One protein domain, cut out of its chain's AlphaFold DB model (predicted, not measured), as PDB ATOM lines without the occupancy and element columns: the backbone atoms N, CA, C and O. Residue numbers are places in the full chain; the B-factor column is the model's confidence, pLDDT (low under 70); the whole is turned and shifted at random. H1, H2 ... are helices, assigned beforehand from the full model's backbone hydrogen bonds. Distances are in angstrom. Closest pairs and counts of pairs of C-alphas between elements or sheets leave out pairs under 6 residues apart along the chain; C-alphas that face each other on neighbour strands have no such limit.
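Overview. This is residues 2 to 76 of the 197 residues of an uncharacterized protein of Rhizophagus sp. MUCL 43196 (UniProt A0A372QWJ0). With little regular structure, this loose model has a longer helix, H1, whose last residues meet the shorter H2 nearly at a right angle, while residues 66 to 76 stick out as a free tail. The 75 printed residues hold two named helices, H1 then H2, and no named strand; the class is all helix, with 29 residues in named elements. The radius of gyration of the C-alphas is 16.5 A, and they span 60 by 34 by 22 A.

Arrangement. Past residues 2 to 11, look for H1, residues 12 to 30; a long link of 12 residues leads to H2, residues 43 to 52. H1 touches H2 with residues 29 to 30 alone; their closest C-alphas, of Leu 30 and Lys 46, are 6.3 A apart. Their lines are about perpendicular, at 85 degrees. In H1 and H2 every O i to N i+4 pair is within hydrogen-bond range.

Along the chain. Find C-alpha 12 at (-38.571, -23.687, -45.296); from there H1 runs 26.8 A. H2 runs 14.3 A to C-alpha 52 at (-14.333, -20.945, -24.323).

Size, cuts and confidence. The farthest C-alphas, of Gly 38 and Lys 76, are 59.7 A apart. The printed part has no cut. Residues 2 to 4, 72 and 74 to 76 have pLDDT under 70.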
ATOM      1  N   LYS A   2     -11.067 -19.178 -46.789       44.28
ATOM      2  CA  LYS A   2     -11.808 -17.914 -46.749       44.28
ATOM      3  C   LYS A   2     -13.302 -18.263 -46.767       44.28
ATOM      4  O   LYS A   2     -13.725 -19.080 -47.575       44.28
ATOM      5  N   ASP A   3     -14.006 -17.712 -45.783       57.94
ATOM      6  CA  ASP A   3     -15.458 -17.528 -45.678       57.94
ATOM      7  C   ASP A   3     -16.346 -18.786 -45.648       57.94
ATOM      8  O   ASP A   3     -16.840 -19.283 -46.657       57.94
ATOM      9  N   PHE A   4     -16.630 -19.270 -44.431       63.12
ATOM     10  CA  PHE A   4     -17.725 -20.212 -44.201       63.12
ATOM     11  C   PHE A   4     -19.065 -19.510 -44.465       63.12
ATOM     12  O   PHE A   4     -19.564 -18.749 -43.633       63.12
ATOM     13  N   ASN A   5     -19.663 -19.780 -45.623       71.69
ATOM     14  CA  ASN A   5     -20.991 -19.285 -45.966       71.69
ATOM     15  C   ASN A   5     -22.066 -20.218 -45.400       71.69
ATOM     16  O   ASN A   5     -22.157 -21.386 -45.769       71.69
ATOM     17  N   PHE A   6     -22.895 -19.700 -44.490       77.50
ATOM     18  CA  PHE A   6     -24.063 -20.427 -43.998       77.50
ATOM     19  C   PHE A   6     -25.101 -20.556 -45.119       77.50
ATOM     20  O   PHE A   6     -25.668 -19.553 -45.551       77.50
ATOM     21  N   GLN A   7     -25.362 -21.789 -45.553       84.88
ATOM     22  CA  GLN A   7     -26.425 -22.120 -46.499       84.88
ATOM     23  C   GLN A   7     -27.521 -22.912 -45.769       84.88
ATOM     24  O   GLN A   7     -27.297 -24.068 -45.400       84.88
ATOM     25  N   PRO A   8     -28.691 -22.306 -45.494       86.00
ATOM     26  CA  PRO A   8     -29.811 -23.028 -44.903       86.00
ATOM     27  C   PRO A   8     -30.417 -24.025 -45.900       86.00
ATOM     28  O   PRO A   8     -30.242 -23.917 -47.112       86.00
ATOM     29  N   SER A   9     -31.176 -24.988 -45.380       92.00
ATOM     30  CA  SER A   9     -31.911 -25.955 -46.202       92.00
ATOM     31  C   SER A   9     -32.931 -25.263 -47.132       92.00
ATOM     32  O   SER A   9     -33.667 -24.400 -46.654       92.00
ATOM     33  N   PRO A  10     -33.104 -25.715 -48.391       94.31
ATOM     34  CA  PRO A  10     -34.162 -25.224 -49.287       94.31
ATOM     35  C   PRO A  10     -35.581 -25.413 -48.726       94.31
ATOM     36  O   PRO A  10     -36.483 -24.619 -48.978       94.31
ATOM     37  N   ASN A  11     -35.796 -26.458 -47.917       96.88
ATOM     38  CA  ASN A  11     -37.066 -26.672 -47.227       96.88
ATOM     39  C   ASN A  11     -37.260 -25.643 -46.099       96.88
ATOM     40  O   ASN A  11     -36.550 -25.679 -45.090       96.88
ATOM     41  N   THR A  12     -38.279 -24.790 -46.228       96.44
ATOM     42  CA  THR A  12     -38.571 -23.687 -45.296       96.44
ATOM     43  C   THR A  12     -38.818 -24.145 -43.856       96.44
ATOM     44  O   THR A  12     -38.372 -23.487 -42.915       96.44
ATOM     45  N   LYS A  13     -39.477 -25.296 -43.645       97.12
ATOM     46  CA  LYS A  13     -39.703 -25.856 -42.299       97.12
ATOM     47  C   LYS A  13     -38.383 -26.269 -41.656       97.12
ATOM     48  O   LYS A  13     -38.172 -26.042 -40.464       97.12
ATOM     49  N   VAL A  14     -37.487 -26.861 -42.442       96.75
ATOM     50  CA  VAL A  14     -36.162 -27.285 -41.975       96.75
ATOM     51  C   VAL A  14     -35.269 -26.072 -41.720       96.75
ATOM     52  O   VAL A  14     -34.654 -26.007 -40.659       96.75
ATOM     53  N   ALA A  15     -35.272 -25.073 -42.608       95.56
ATOM     54  CA  ALA A  15     -34.537 -23.823 -42.424       95.56
ATOM     55  C   ALA A  15     -34.930 -23.117 -41.116       95.56
ATOM     56  O   ALA A  15     -34.063 -22.797 -40.304       95.56
ATOM     57  N   LYS A  16     -36.237 -22.982 -40.844       96.62
ATOM     58  CA  LYS A  16     -36.749 -22.428 -39.574       96.62
ATOM     59  C   LYS A  16     -36.270 -23.216 -38.349       96.62
ATOM     60  O   LYS A  16     -35.959 -22.643 -37.310       96.62
ATOM     61  N   ARG A  17     -36.195 -24.548 -38.443       96.62
ATOM     62  CA  ARG A  17     -35.671 -25.389 -37.351       96.62
ATOM     63  C   ARG A  17     -34.164 -25.203 -37.155       96.62
ATOM     64  O   ARG A  17     -33.705 -25.210 -36.013       96.62
ATOM     65  N   GLN A  18     -33.402 -25.040 -38.237       94.19
ATOM     66  CA  GLN A  18     -31.961 -24.777 -38.191       94.19
ATOM     67  C   GLN A  18     -31.667 -23.430 -37.520       94.19
ATOM     68  O   GLN A  18     -30.853 -23.390 -36.597       94.19
ATOM     69  N   THR A  19     -32.375 -22.359 -37.903       92.56
ATOM     70  CA  THR A  19     -32.217 -21.031 -37.285       92.56
ATOM     71  C   THR A  19     -32.591 -21.057 -35.804       92.56
ATOM     72  O   THR A  19     -31.787 -20.662 -34.962       92.56
ATOM     73  N   ALA A  20     -33.735 -21.650 -35.450       95.56
ATOM     74  CA  ALA A  20     -34.152 -21.778 -34.054       95.56
ATOM     75  C   ALA A  20     -33.147 -22.579 -33.206       95.56
ATOM     76  O   ALA A  20     -32.884 -22.245 -32.046       95.56
ATOM     77  N   ARG A  21     -32.561 -23.645 -33.768       95.38
ATOM     78  CA  ARG A  21     -31.506 -24.424 -33.102       95.38
ATOM     79  C   ARG A  21     -30.236 -23.592 -32.925       95.38
ATOM     80  O   ARG A  21     -29.631 -23.665 -31.855       95.38
ATOM     81  N   PHE A  22     -29.831 -22.826 -33.935       93.50
ATOM     82  CA  PHE A  22     -28.681 -21.928 -33.846       93.50
ATOM     83  C   PHE A  22     -28.882 -20.897 -32.730       93.50
ATOM     84  O   PHE A  22     -28.103 -20.870 -31.781       93.50
ATOM     85  N   GLU A  23     -29.989 -20.155 -32.746       93.62
ATOM     86  CA  GLU A  23     -30.305 -19.148 -31.726       93.62
ATOM     87  C   GLU A  23     -30.373 -19.723 -30.309       93.62
ATOM     88  O   GLU A  23     -29.910 -19.102 -29.349       93.62
ATOM     89  N   ARG A  24     -30.939 -20.926 -30.155       95.75
ATOM     90  CA  ARG A  24     -30.983 -21.619 -28.862       95.75
ATOM     91  C   ARG A  24     -29.576 -21.915 -28.346       95.75
ATOM     92  O   ARG A  24     -29.321 -21.749 -27.154       95.75
ATOM     93  N   ASN A  25     -28.666 -22.330 -29.227       93.81
ATOM     94  CA  ASN A  25     -27.267 -22.534 -28.861       93.81
ATOM     95  C   ASN A  25     -26.578 -21.213 -28.514       93.81
ATOM     96  O   ASN A  25     -25.904 -21.169 -27.487       93.81
ATOM     97  N   CYS A  26     -26.817 -20.138 -29.271       91.00
ATOM     98  CA  CYS A  26     -26.306 -18.803 -28.947       91.00
ATOM     99  C   CYS A  26     -26.722 -18.389 -27.533       91.00
ATOM    100  O   CYS A  26     -25.872 -18.075 -26.708       91.00
ATOM    101  N   ARG A  27     -28.018 -18.493 -27.206       92.56
ATOM    102  CA  ARG A  27     -28.532 -18.199 -25.858       92.56
ATOM    103  C   ARG A  27     -27.862 -19.056 -24.788       92.56
ATOM    104  O   ARG A  27     -27.482 -18.541 -23.744       92.56
ATOM    105  N   ARG A  28     -27.686 -20.357 -25.035       94.31
ATOM    106  CA  ARG A  28     -27.041 -21.270 -24.078       94.31
ATOM    107  C   ARG A  28     -25.575 -20.912 -23.824       94.31
ATOM    108  O   ARG A  28     -25.127 -21.006 -22.687       94.31
ATOM    109  N   VAL A  29     -24.838 -20.546 -24.869       93.38
ATOM    110  CA  VAL A  29     -23.421 -20.170 -24.780       93.38
ATOM    111  C   VAL A  29     -23.265 -18.818 -24.092       93.38
ATOM    112  O   VAL A  29     -22.499 -18.709 -23.143       93.38
ATOM    113  N   LEU A  30     -24.035 -17.816 -24.519       91.25
ATOM    114  CA  LEU A  30     -23.949 -16.457 -23.980       91.25
ATOM    115  C   LEU A  30     -24.484 -16.348 -22.547       91.25
ATOM    116  O   LEU A  30     -24.063 -15.478 -21.805       91.25
ATOM    117  N   ARG A  31     -25.329 -17.277 -22.087       90.56
ATOM    118  CA  ARG A  31     -25.672 -17.381 -20.655       90.56
ATOM    119  C   ARG A  31     -24.482 -17.725 -19.757       90.56
ATOM    120  O   ARG A  31     -24.552 -17.474 -18.564       90.56
ATOM    121  N   LYS A  32     -23.425 -18.329 -20.306       88.75
ATOM    122  CA  LYS A  32     -22.186 -18.640 -19.574       88.75
ATOM    123  C   LYS A  32     -21.173 -17.493 -19.628       88.75
ATOM    124  O   LYS A  32     -20.045 -17.657 -19.177       88.75
ATOM    125  N   GLU A  33     -21.538 -16.373 -20.248       90.44
ATOM    126  CA  GLU A  33     -20.702 -15.185 -20.321       90.44
ATOM    127  C   GLU A  33     -20.482 -14.608 -18.921       90.44
ATOM    128  O   GLU A  33     -21.426 -14.408 -18.159       90.44
ATOM    129  N   VAL A  34     -19.220 -14.347 -18.579       85.38
ATOM    130  CA  VAL A  34     -18.856 -13.733 -17.300       85.38
ATOM    131  C   VAL A  34     -19.020 -12.225 -17.445       85.38
ATOM    132  O   VAL A  34     -18.170 -11.552 -18.026       85.38
ATOM    133  N   ILE A  35     -20.134 -11.704 -16.938       86.12
ATOM    134  CA  ILE A  35     -20.435 -10.272 -16.916       86.12
ATOM    135  C   ILE A  35     -20.339  -9.805 -15.463       86.12
ATOM    136  O   ILE A  35     -20.847 -10.466 -14.556       86.12
ATOM    137  N   LYS A  36     -19.657  -8.679 -15.229       82.88
ATOM    138  CA  LYS A  36     -19.602  -8.058 -13.898       82.88
ATOM    139  C   LYS A  36     -21.023  -7.682 -13.445       82.88
ATOM    140  O   LYS A  36     -21.831  -7.311 -14.297       82.88
ATOM    141  N   PRO A  37     -21.337  -7.738 -12.140       82.50
ATOM    142  CA  PRO A  37     -22.639  -7.293 -11.646       82.50
ATOM    143  C   PRO A  37     -22.893  -5.839 -12.074       82.50
ATOM    144  O   PRO A  37     -22.021  -4.987 -11.922       82.50
ATOM    145  N   GLY A  38     -24.054  -5.582 -12.684       82.81
ATOM    146  CA  GLY A  38     -24.414  -4.277 -13.261       82.81
ATOM    147  C   GLY A  38     -23.810  -3.972 -14.643       82.81
ATOM    148  O   GLY A  38     -24.100  -2.928 -15.217       82.81
ATOM    149  N   GLY A  39     -22.991  -4.867 -15.198       81.56
ATOM    150  CA  GLY A  39     -22.424  -4.736 -16.538       81.56
ATOM    151  C   GLY A  39     -23.374  -5.209 -17.641       81.56
ATOM    152  O   GLY A  39     -24.196  -6.104 -17.443       81.56
ATOM    153  N   ILE A  40     -23.225  -4.640 -18.836       86.88
ATOM    154  CA  ILE A  40     -23.946  -5.065 -20.045       86.88
ATOM    155  C   ILE A  40     -23.045  -6.003 -20.861       86.88
ATOM    156  O   ILE A  40     -21.820  -5.859 -20.863       86.88
ATOM    157  N   SER A  41     -23.644  -6.957 -21.583       84.25
ATOM    158  CA  SER A  41     -22.910  -7.851 -22.487       84.25
ATOM    159  C   SER A  41     -22.186  -7.041 -23.571       84.25
ATOM    160  O   SER A  41     -22.843  -6.355 -24.360       84.25
ATOM    161  N   ASN A  42     -20.860  -7.142 -23.652       89.62
ATOM    162  CA  ASN A  42     -20.067  -6.468 -24.677       89.62
ATOM    163  C   ASN A  42     -19.608  -7.468 -25.759       89.62
ATOM    164  O   ASN A  42     -19.708  -8.686 -25.602       89.62
ATOM    165  N   ALA A  43     -19.154  -6.976 -26.916       89.25
ATOM    166  CA  ALA A  43     -18.738  -7.860 -28.011       89.25
ATOM    167  C   ALA A  43     -17.555  -8.760 -27.605       89.25
ATOM    168  O   ALA A  43     -17.521  -9.941 -27.950       89.25
ATOM    169  N   THR A  44     -16.615  -8.227 -26.827       88.69
ATOM    170  CA  THR A  44     -15.409  -8.927 -26.370       88.69
ATOM    171  C   THR A  44     -15.728 -10.067 -25.401       88.69
ATOM    172  O   THR A  44     -15.174 -11.158 -25.531       88.69
ATOM    173  N   SER A  45     -16.652  -9.862 -24.466       89.50
ATOM    174  CA  SER A  45     -17.087 -10.847 -23.478       89.50
ATOM    175  C   SER A  45     -17.888 -11.963 -24.146       89.50
ATOM    176  O   SER A  45     -17.604 -13.140 -23.903       89.50
ATOM    177  N   LYS A  46     -18.756 -11.630 -25.114       90.62
ATOM    178  CA  LYS A  46     -19.404 -12.619 -25.993       90.62
ATOM    179  C   LYS A  46     -18.372 -13.452 -26.748       90.62
ATOM    180  O   LYS A  46     -18.459 -14.677 -26.751       90.62
ATOM    181  N   LEU A  47     -17.371 -12.813 -27.361       89.25
ATOM    182  CA  LEU A  47     -16.287 -13.513 -28.057       89.25
ATOM    183  C   LEU A  47     -15.499 -14.434 -27.117       89.25
ATOM    184  O   LEU A  47     -15.162 -15.550 -27.514       89.25
ATOM    185  N   GLY A  48     -15.240 -14.003 -25.883       88.75
ATOM    186  CA  GLY A  48     -14.597 -14.817 -24.852       88.75
ATOM    187  C   GLY A  48     -15.401 -16.075 -24.516       88.75
ATOM    188  O   GLY A  48     -14.873 -17.184 -24.606       88.75
ATOM    189  N   ALA A  49     -16.694 -15.922 -24.219       90.38
ATOM    190  CA  ALA A  49     -17.594 -17.038 -23.910       90.38
ATOM    191  C   ALA A  49     -17.723 -18.023 -25.085       90.38
ATOM    192  O   ALA A  49     -17.646 -19.246 -24.924       90.38
ATOM    193  N   VAL A  50     -17.860 -17.485 -26.297       90.56
ATOM    194  CA  VAL A  50     -17.948 -18.258 -27.537       90.56
ATOM    195  C   VAL A  50     -16.665 -19.067 -27.768       90.56
ATOM    196  O   VAL A  50     -16.751 -20.280 -27.965       90.56
ATOM    197  N   LYS A  51     -15.479 -18.459 -27.624       87.38
ATOM    198  CA  LYS A  51     -14.182 -19.158 -27.721       87.38
ATOM    199  C   LYS A  51     -14.007 -20.239 -26.652       87.38
ATOM    200  O   LYS A  51     -13.545 -21.334 -26.970       87.38
ATOM    201  N   ALA A  52     -14.397 -19.966 -25.407       88.69
ATOM    202  CA  ALA A  52     -14.333 -20.945 -24.323       88.69
ATOM    203  C   ALA A  52     -15.214 -22.172 -24.615       88.69
ATOM    204  O   ALA A  52     -14.808 -23.308 -24.380       88.69
ATOM    205  N   SER A  53     -16.392 -21.942 -25.200       88.25
ATOM    206  CA  SER A  53     -17.344 -22.992 -25.582       88.25
ATOM    207  C   SER A  53     -17.073 -23.660 -26.939       88.25
ATOM    208  O   SER A  53     -17.830 -24.549 -27.324       88.25
ATOM    209  N   ASN A  54     -16.016 -23.261 -27.661       87.12
ATOM    210  CA  ASN A  54     -15.712 -23.702 -29.033       87.12
ATOM    211  C   ASN A  54     -16.890 -23.534 -30.008       87.12
ATOM    212  O   ASN A  54     -17.077 -24.334 -30.925       87.12
ATOM    213  N   PHE A  55     -17.703 -22.505 -29.791       88.12
ATOM    214  CA  PHE A  55     -18.842 -22.188 -30.637       88.12
ATOM    215  C   PHE A  55     -18.447 -21.155 -31.698       88.12
ATOM    216  O   PHE A  55     -17.491 -20.404 -31.515       88.12
ATOM    217  N   LEU A  56     -19.189 -21.105 -32.804       87.12
ATOM    218  CA  LEU A  56     -19.079 -20.052 -33.811       87.12
ATOM    219  C   LEU A  56     -20.388 -19.277 -33.841       87.12
ATOM    220  O   LEU A  56     -21.438 -19.828 -34.161       87.12
ATOM    221  N   PHE A  57     -20.316 -17.999 -33.491       85.12
ATOM    222  CA  PHE A  57     -21.451 -17.083 -33.506       85.12
ATOM    223  C   PHE A  57     -21.383 -16.085 -34.669       85.12
ATOM    224  O   PHE A  57     -22.417 -15.708 -35.211       85.12
ATOM    225  N   LEU A  58     -20.176 -15.672 -35.069       84.75
ATOM    226  CA  LEU A  58     -19.962 -14.767 -36.203       84.75
ATOM    227  C   LEU A  58     -19.398 -15.535 -37.397       84.75
ATOM    228  O   LEU A  58     -18.612 -16.465 -37.229       84.75
ATOM    229  N   LYS A  59     -19.738 -15.089 -38.610       78.62
ATOM    230  CA  LYS A  59     -19.292 -15.718 -39.865       78.62
ATOM    231  C   LYS A  59     -17.769 -15.693 -40.054       78.62
ATOM    232  O   LYS A  59     -17.207 -16.623 -40.616       78.62
ATOM    233  N   SER A  60     -17.099 -14.655 -39.555       78.25
ATOM    234  CA  SER A  60     -15.650 -14.450 -39.699       78.25
ATOM    235  C   SER A  60     -14.807 -15.088 -38.584       78.25
ATOM    236  O   SER A  60     -13.588 -14.904 -38.538       78.25
ATOM    237  N   GLN A  61     -15.424 -15.826 -37.655       78.88
ATOM    238  CA  GLN A  61     -14.702 -16.466 -36.557       78.88
ATOM    239  C   GLN A  61     -13.954 -17.724 -37.013       78.88
ATOM    240  O   GLN A  61     -14.407 -18.476 -37.873       78.88
ATOM    241  N   LYS A  62     -12.806 -17.975 -36.377       79.88
ATOM    242  CA  LYS A  62     -11.960 -19.152 -36.611       79.88
ATOM    243  C   LYS A  62     -11.909 -20.014 -35.350       79.88
ATOM    244  O   LYS A  62     -11.759 -19.483 -34.248       79.88
ATOM    245  N   ILE A  63     -11.990 -21.336 -35.511       76.56
ATOM    246  CA  ILE A  63     -11.733 -22.303 -34.435       76.56
ATOM    247  C   ILE A  63     -10.294 -22.800 -34.581       76.56
ATOM    248  O   ILE A  63      -9.999 -23.596 -35.466       76.56
ATOM    249  N   ASN A  64      -9.406 -22.382 -33.679       74.88
ATOM    250  CA  ASN A  64      -8.020 -22.860 -33.626       74.88
ATOM    251  C   ASN A  64      -7.863 -23.941 -32.544       74.88
ATOM    252  O   ASN A  64      -7.142 -23.757 -31.565       74.88
ATOM    253  N   ARG A  65      -8.587 -25.059 -32.672       77.44
ATOM    254  CA  ARG A  65      -8.473 -26.200 -31.747       77.44
ATOM    255  C   ARG A  65      -7.835 -27.386 -32.457       77.44
ATOM    256  O   ARG A  65      -8.239 -27.733 -33.562       77.44
ATOM    257  N   LYS A  66      -6.869 -28.029 -31.793       76.69
ATOM    258  CA  LYS A  66      -6.311 -29.307 -32.249       76.69
ATOM    259  C   LYS A  66      -7.412 -30.370 -32.187       76.69
ATOM    260  O   LYS A  66      -8.000 -30.593 -31.129       76.69
ATOM    261  N   LEU A  67      -7.706 -31.003 -33.317       78.06
ATOM    262  CA  LEU A  67      -8.663 -32.104 -33.396       78.06
ATOM    263  C   LEU A  67      -7.949 -33.415 -33.044       78.06
ATOM    264  O   LEU A  67      -7.353 -34.051 -33.904       78.06
ATOM    265  N   TYR A  68      -7.998 -33.820 -31.773       80.25
ATOM    266  CA  TYR A  68      -7.249 -34.984 -31.269       80.25
ATOM    267  C   TYR A  68      -7.691 -36.340 -31.842       80.25
ATOM    268  O   TYR A  68      -6.904 -37.280 -31.881       80.25
ATOM    269  N   HIS A  69      -8.948 -36.462 -32.271       73.75
ATOM    270  CA  HIS A  69      -9.489 -37.705 -32.832       73.75
ATOM    271  C   HIS A  69      -9.311 -37.800 -34.351       73.75
ATOM    272  O   HIS A  69      -9.621 -38.839 -34.932       73.75
ATOM    273  N   LEU A  70      -8.801 -36.745 -34.999       71.25
ATOM    274  CA  LEU A  70      -8.427 -36.794 -36.404       71.25
ATOM    275  C   LEU A  70      -7.065 -37.492 -36.508       71.25
ATOM    276  O   LEU A  70      -6.015 -36.868 -36.623       71.25
ATOM    277  N   LYS A  71      -7.087 -38.817 -36.377       73.00
ATOM    278  CA  LYS A  71      -5.912 -39.656 -36.597       73.00
ATOM    279  C   LYS A  71      -5.766 -39.844 -38.098       73.00
ATOM    280  O   LYS A  71      -6.494 -40.630 -38.699       73.00
ATOM    281  N   TYR A  72      -4.842 -39.113 -38.710       69.44
ATOM    282  CA  TYR A  72      -4.443 -39.413 -40.077       69.44
ATOM    283  C   TYR A  72      -3.781 -40.788 -40.073       69.44
ATOM    284  O   TYR A  72      -2.759 -41.000 -39.420       69.44
ATOM    285  N   LYS A  73      -4.380 -41.749 -40.776       74.38
ATOM    286  CA  LYS A  73      -3.672 -42.982 -41.099       74.38
ATOM    287  C   LYS A  73      -2.557 -42.572 -42.055       74.38
ATOM    288  O   LYS A  73      -2.847 -41.999 -43.103       74.38
ATOM    289  N   HIS A  74      -1.303 -42.835 -41.699       66.06
ATOM    290  CA  HIS A  74      -0.204 -42.762 -42.658       66.06
ATOM    291  C   HIS A  74      -0.424 -43.883 -43.677       66.06
ATOM    292  O   HIS A  74       0.017 -45.016 -43.493       66.06
ATOM    293  N   ILE A  75      -1.216 -43.592 -44.705       68.88
ATOM    294  CA  ILE A  75      -1.347 -44.451 -45.872       68.88
ATOM    295  C   ILE A  75      -0.047 -44.241 -46.640       68.88
ATOM    296  O   ILE A  75       0.296 -43.101 -46.963       68.88
ATOM    297  N   LYS A  76       0.715 -45.319 -46.860       68.00
ATOM    298  CA  LYS A  76       1.866 -45.262 -47.764       68.00
ATOM    299  C   LYS A  76       1.343 -44.723 -49.100       68.00
ATOM    300  O   LYS A  76       0.314 -45.232 -49.547       68.00
TER     301      LYS A  76